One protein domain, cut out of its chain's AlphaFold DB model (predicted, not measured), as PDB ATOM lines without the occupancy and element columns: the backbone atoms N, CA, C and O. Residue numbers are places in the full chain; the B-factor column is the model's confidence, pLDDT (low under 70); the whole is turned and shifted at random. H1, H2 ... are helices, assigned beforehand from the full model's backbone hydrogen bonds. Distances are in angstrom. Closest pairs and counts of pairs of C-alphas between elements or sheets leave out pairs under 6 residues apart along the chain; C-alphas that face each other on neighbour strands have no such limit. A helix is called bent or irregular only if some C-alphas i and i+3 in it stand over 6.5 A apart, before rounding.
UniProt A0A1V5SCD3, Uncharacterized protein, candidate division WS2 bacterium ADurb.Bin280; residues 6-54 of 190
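AT A GLANCE: This is residues 6 to 54 of the 190 residues of an uncharacterized protein of candidate division WS2 bacterium ADurb.Bin280 (UniProt A0A1V5SCD3). A short helix, H1, is set at one end of one long, straight helix, H2, and the two make an L with a tight turn at the corner. H2 makes the longest axis of this rod, which spans 60 by 22 by 5 A. The printed part has 49 residues with two named helices, H1 then H2, and no named strand; the class is all helix. It is extended, with a radius of gyration of the C-alphas of 19.3 A.

IN THESE COORDINATES: H1, residues 6 to 13, begins at C-alpha 6 (21.932, 4.977, 16.137). It is neither bent nor irregular, but only just: C-alphas 7 and 10 are 6.0 A apart. H2, residues 17 to 52, runs 52.5 A from C-alpha 17 (10.922, 22.115, 12.958) to C-alpha 52 (30.075, 32.384, 60.729).

HOW THE PARTS SIT: A tight link of 3 residues joins H1 to H2. The two are only just apart, their closest C-alphas 8.1 A from each other. Residues 21 to 54, of which 21 to 52 belong to H2, stand free. In H2 every O i to N i+4 pair is within hydrogen-bond range; in H1, 2 of 4 are.

THE WHOLE: The C-alphas of Gly 14 and Ala 54, the two farthest apart, are 59.7 A apart. The printed part has no cut. Residues 6 to 14 and 43 to 54 have pLDDT under 70.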
ATOM      1  N   THR A   6      22.704   4.886  17.390       50.66
ATOM      2  CA  THR A   6      21.932   4.977  16.137       50.66
ATOM      3  C   THR A   6      20.425   5.123  16.367       50.66
ATOM      4  O   THR A   6      19.746   5.776  15.573       50.66
ATOM      5  N   TYR A   7      19.899   4.620  17.490       51.34
ATOM      6  CA  TYR A   7      18.459   4.654  17.788       51.34
ATOM      7  C   TYR A   7      17.923   6.067  18.097       51.34
ATOM      8  O   TYR A   7      16.755   6.367  17.848       51.34
ATOM      9  N   HIS A   8      18.772   6.977  18.592       52.56
ATOM     10  CA  HIS A   8      18.375   8.369  18.849       52.56
ATOM     11  C   HIS A   8      18.413   9.253  17.597       52.56
ATOM     12  O   HIS A   8      17.624  10.193  17.484       52.56
ATOM     13  N   THR A   9      19.278   8.950  16.624       54.25
ATOM     14  CA  THR A   9      19.414   9.780  15.419       54.25
ATOM     15  C   THR A   9      18.216   9.693  14.474       54.25
ATOM     16  O   THR A   9      17.891  10.687  13.824       54.25
ATOM     17  N   GLU A  10      17.511   8.558  14.423       56.41
ATOM     18  CA  GLU A  10      16.332   8.405  13.556       56.41
ATOM     19  C   GLU A  10      15.109   9.162  14.088       56.41
ATOM     20  O   GLU A  10      14.436   9.851  13.319       56.41
ATOM     21  N   ARG A  11      14.872   9.161  15.410       57.41
ATOM     22  CA  ARG A  11      13.774   9.947  16.007       57.41
ATOM     23  C   ARG A  11      13.975  11.456  15.862       57.41
ATOM     24  O   ARG A  11      13.014  12.169  15.601       57.41
ATOM     25  N   ILE A  12      15.210  11.953  15.962       57.69
ATOM     26  CA  ILE A  12      15.498  13.395  15.845       57.69
ATOM     27  C   ILE A  12      15.344  13.889  14.394       57.69
ATOM     28  O   ILE A  12      14.998  15.052  14.162       57.69
ATOM     29  N   ARG A  13      15.546  13.030  13.382       62.28
ATOM     30  CA  ARG A  13      15.342  13.409  11.969       62.28
ATOM     31  C   ARG A  13      13.866  13.616  11.620       62.28
ATOM     32  O   ARG A  13      13.587  14.547  10.869       62.28
ATOM     33  N   GLY A  14      12.957  12.842  12.217       69.12
ATOM     34  CA  GLY A  14      11.505  12.946  12.012       69.12
ATOM     35  C   GLY A  14      10.786  14.036  12.819       69.12
ATOM     36  O   GLY A  14       9.605  14.267  12.583       69.12
ATOM     37  N   MET A  15      11.460  14.718  13.754       76.31
ATOM     38  CA  MET A  15      10.840  15.794  14.540       76.31
ATOM     39  C   MET A  15      10.540  17.027  13.685       76.31
ATOM     40  O   MET A  15      11.398  17.512  12.932       76.31
ATOM     41  N   ASN A  16       9.350  17.592  13.877       84.44
ATOM     42  CA  ASN A  16       8.933  18.819  13.217       84.44
ATOM     43  C   ASN A  16       9.845  19.984  13.622       84.44
ATOM     44  O   ASN A  16      10.325  20.073  14.754       84.44
ATOM     45  N   ARG A  17      10.056  20.943  12.710       80.50
ATOM     46  CA  ARG A  17      10.922  22.115  12.958       80.50
ATOM     47  C   ARG A  17      10.535  22.880  14.235       80.50
ATOM     48  O   ARG A  17      11.414  23.403  14.910       80.50
ATOM     49  N   ARG A  18       9.243  22.895  14.593       82.81
ATOM     50  CA  ARG A  18       8.733  23.504  15.836       82.81
ATOM     51  C   ARG A  18       9.147  22.736  17.095       82.81
ATOM     52  O   ARG A  18       9.535  23.359  18.074       82.81
ATOM     53  N   GLU A  19       9.116  21.408  17.058       80.38
ATOM     54  CA  GLU A  19       9.493  20.552  18.193       80.38
ATOM     55  C   GLU A  19      10.997  20.623  18.465       80.38
ATOM     56  O   GLU A  19      11.417  20.654  19.618       80.38
ATOM     57  N   LYS A  20      11.809  20.735  17.404       79.62
ATOM     58  CA  LYS A  20      13.257  20.964  17.524       79.62
ATOM     59  C   LYS A  20      13.559  22.276  18.243       79.62
ATOM     60  O   LYS A  20      14.340  22.280  19.184       79.62
ATOM     61  N   ILE A  21      12.896  23.363  17.842       84.12
ATOM     62  CA  ILE A  21      13.053  24.675  18.487       84.12
ATOM     63  C   ILE A  21      12.596  24.614  19.953       84.12
ATOM     64  O   ILE A  21      13.308  25.099  20.826       84.12
ATOM     65  N   GLY A  22      11.460  23.968  20.235       83.00
ATOM     66  CA  GLY A  22      10.958  23.792  21.600       83.00
ATOM     67  C   GLY A  22      11.938  23.038  22.504       83.00
ATOM     68  O   GLY A  22      12.243  23.508  23.596       83.00
ATOM     69  N   ALA A  23      12.499  21.923  22.030       83.56
ATOM     70  CA  ALA A  23      13.487  21.149  22.783       83.56
ATOM     71  C   ALA A  23      14.782  21.939  23.037       83.56
ATOM     72  O   ALA A  23      15.339  21.866  24.131       83.56
ATOM     73  N   THR A  24      15.242  22.736  22.065       83.75
ATOM     74  CA  THR A  24      16.414  23.606  22.240       83.75
ATOM     75  C   THR A  24      16.157  24.711  23.266       83.75
ATOM     76  O   THR A  24      17.014  24.953  24.110       83.75
ATOM     77  N   ILE A  25      14.981  25.346  23.243       89.81
ATOM     78  CA  ILE A  25      14.611  26.386  24.218       89.81
ATOM     79  C   ILE A  25      14.500  25.793  25.625       89.81
ATOM     80  O   ILE A  25      15.061  26.350  26.564       89.81
ATOM     81  N   ILE A  26      13.827  24.649  25.778       88.31
ATOM     82  CA  ILE A  26      13.685  23.973  27.075       88.31
ATOM     83  C   ILE A  26      15.057  23.559  27.617       88.31
ATOM     84  O   ILE A  26      15.349  23.808  28.784       88.31
ATOM     85  N   GLY A  27      15.920  22.989  26.771       86.81
ATOM     86  CA  GLY A  27      17.288  22.641  27.153       86.81
ATOM     87  C   GLY A  27      18.097  23.861  27.598       86.81
ATOM     88  O   GLY A  27      18.775  23.807  28.619       86.81
ATOM     89  N   PHE A  28      17.982  24.982  26.882       89.50
ATOM     90  CA  PHE A  28      18.661  26.228  27.237       89.50
ATOM     91  C   PHE A  28      18.160  26.818  28.566       89.50
ATOM     92  O   PHE A  28      18.967  27.220  29.403       89.50
ATOM     93  N   LEU A  29      16.844  26.820  28.798       92.06
ATOM     94  CA  LEU A  29      16.254  27.281  30.059       92.06
ATOM     95  C   LEU A  29      16.696  26.420  31.247       92.06
ATOM     96  O   LEU A  29      17.035  26.964  32.294       92.06
ATOM     97  N   LEU A  30      16.755  25.097  31.077       90.50
ATOM     98  CA  LEU A  30      17.266  24.178  32.100       90.50
ATOM     99  C   LEU A  30      18.711  24.504  32.488       90.50
ATOM    100  O   LEU A  30      19.024  24.564  33.673       90.50
ATOM    101  N   VAL A  31      19.572  24.784  31.505       90.62
ATOM    102  CA  VAL A  31      20.968  25.171  31.759       90.62
ATOM    103  C   VAL A  31      21.051  26.488  32.534       90.62
ATOM    104  O   VAL A  31      21.805  26.571  33.500       90.62
ATOM    105  N   LEU A  32      20.256  27.501  32.167       92.56
ATOM    106  CA  LEU A  32      20.221  28.777  32.892       92.56
ATOM    107  C   LEU A  32      19.762  28.611  34.345       92.56
ATOM    108  O   LEU A  32      20.365  29.200  35.239       92.56
ATOM    109  N   VAL A  33      18.742  27.784  34.593       91.00
ATOM    110  CA  VAL A  33      18.275  27.479  35.953       91.00
ATOM    111  C   VAL A  33      19.365  26.768  36.756       91.00
ATOM    112  O   VAL A  33      19.617  27.151  37.894       91.00
ATOM    113  N   CYS A  34      20.059  25.785  36.175       91.38
ATOM    114  CA  CYS A  34      21.171  25.111  36.850       91.38
ATOM    115  C   CYS A  34      22.304  26.081  37.213       91.38
ATOM    116  O   CYS A  34      22.802  26.033  38.333       91.38
ATOM    117  N   ILE A  35      22.690  26.982  36.301       90.44
ATOM    118  CA  ILE A  35      23.716  28.002  36.573       90.44
ATOM    119  C   ILE A  35      23.264  28.928  37.704       90.44
ATOM    120  O   ILE A  35      24.040  29.202  38.616       90.44
ATOM    121  N   TRP A  36      22.008  29.372  37.676       92.12
ATOM    122  CA  TRP A  36      21.452  30.244  38.706       92.12
ATOM    123  C   TRP A  36      21.421  29.572  40.088       92.12
ATOM    124  O   TRP A  36      21.814  30.191  41.071       92.12
ATOM    125  N   LEU A  37      21.049  28.288  40.165       83.62
ATOM    126  CA  LEU A  37      21.079  27.513  41.411       83.62
ATOM    127  C   LEU A  37      22.502  27.332  41.957       83.62
ATOM    128  O   LEU A  37      22.711  27.440  43.162       83.62
ATOM    129  N   VAL A  38      23.489  27.102  41.086       80.00
ATOM    130  CA  VAL A  38      24.902  27.013  41.494       80.00
ATOM    131  C   VAL A  38      25.409  28.360  42.013       80.00
ATOM    132  O   VAL A  38      26.107  28.397  43.023       80.00
ATOM    133  N   GLN A  39      25.037  29.471  41.371       82.12
ATOM    134  CA  GLN A  39      25.384  30.812  41.854       82.12
ATOM    135  C   GLN A  39      24.737  31.120  43.209       82.12
ATOM    136  O   GLN A  39      25.428  31.600  44.101       82.12
ATOM    137  N   LEU A  40      23.461  30.772  43.393       75.19
ATOM    138  CA  LEU A  40      22.768  30.879  44.680       75.19
ATOM    139  C   LEU A  40      23.445  30.062  45.779       75.19
ATOM    140  O   LEU A  40      23.607  30.567  46.884       75.19
ATOM    141  N   SER A  41      23.871  28.833  45.480       71.06
ATOM    142  CA  SER A  41      24.609  27.996  46.435       71.06
ATOM    143  C   SER A  41      25.944  28.636  46.817       71.06
ATOM    144  O   SER A  41      26.263  28.726  47.996       71.06
ATOM    145  N   ALA A  42      26.695  29.153  45.841       70.69
ATOM    146  CA  ALA A  42      27.986  29.795  46.085       70.69
ATOM    147  C   ALA A  42      27.863  31.138  46.832       70.69
ATOM    148  O   ALA A  42      28.759  31.511  47.589       70.69
ATOM    149  N   GLU A  43      26.778  31.890  46.625       69.44
ATOM    150  CA  GLU A  43      26.480  33.102  47.397       69.44
ATOM    151  C   GLU A  43      25.968  32.779  48.805       69.44
ATOM    152  O   GLU A  43      26.311  33.497  49.744       69.44
ATOM    153  N   SER A  44      25.205  31.693  48.965       58.66
ATOM    154  CA  SER A  44      24.758  31.193  50.268       58.66
ATOM    155  C   SER A  44      25.941  30.729  51.111       58.66
ATOM    156  O   SER A  44      26.079  31.183  52.237       58.66
ATOM    157  N   GLU A  45      26.857  29.931  50.549       52.47
ATOM    158  CA  GLU A  45      28.080  29.499  51.240       52.47
ATOM    159  C   GLU A  45      28.964  30.692  51.624       52.47
ATOM    160  O   GLU A  45      29.505  30.738  52.724       52.47
ATOM    161  N   LYS A  46      29.076  31.712  50.759       57.62
ATOM    162  CA  LYS A  46      29.808  32.947  51.088       57.62
ATOM    163  C   LYS A  46      29.135  33.775  52.186       57.62
ATOM    164  O   LYS A  46      29.850  34.430  52.940       57.62
ATOM    165  N   ARG A  47      27.801  33.777  52.276       53.56
ATOM    166  CA  ARG A  47      27.069  34.444  53.368       53.56
ATOM    167  C   ARG A  47      27.142  33.657  54.670       53.56
ATOM    168  O   ARG A  47      27.405  34.274  55.689       53.56
ATOM    169  N   GLU A  48      27.016  32.335  54.637       50.50
ATOM    170  CA  GLU A  48      27.203  31.482  55.818       50.50
ATOM    171  C   GLU A  48      28.641  31.557  56.352       50.50
ATOM    172  O   GLU A  48      28.839  31.628  57.561       50.50
ATOM    173  N   LEU A  49      29.651  31.644  55.476       48.28
ATOM    174  CA  LEU A  49      31.044  31.875  55.882       48.28
ATOM    175  C   LEU A  49      31.261  33.277  56.478       48.28
ATOM    176  O   LEU A  49      31.996  33.411  57.451       48.28
ATOM    177  N   ALA A  50      30.604  34.314  55.944       48.38
ATOM    178  CA  ALA A  50      30.718  35.682  56.461       48.38
ATOM    179  C   ALA A  50      29.929  35.912  57.766       48.38
ATOM    180  O   ALA A  50      30.362  36.681  58.621       48.38
ATOM    181  N   GLU A  51      28.785  35.247  57.945       41.84
ATOM    182  CA  GLU A  51      28.002  35.273  59.188       41.84
ATOM    183  C   GLU A  51      28.619  34.353  60.260       41.84
ATOM    184  O   GLU A  51      28.556  34.669  61.448       41.84
ATOM    185  N   GLY A  52      29.305  33.276  59.855       35.62
ATOM    186  CA  GLY A  52      30.075  32.384  60.729       35.62
ATOM    187  C   GLY A  52      31.412  32.953  61.232       35.62
ATOM    188  O   GLY A  52      31.891  32.523  62.279       35.62
ATOM    189  N   GLU A  53      31.998  33.944  60.551       34.62
ATOM    190  CA  GLU A  53      33.176  34.690  61.037       34.62
ATOM    191  C   GLU A  53      32.820  35.803  62.044       34.62
ATOM    192  O   GLU A  53      33.693  36.293  62.760       34.62
ATOM    193  N   ALA A  54      31.550  36.209  62.140       35.31
ATOM    194  CA  ALA A  54      31.151  37.452  62.806       35.31
ATOM    195  C   ALA A  54      30.628  37.309  64.250       35.31
ATOM    196  O   ALA A  54      30.035  38.252  64.775       35.31
TER     197      ALA A  54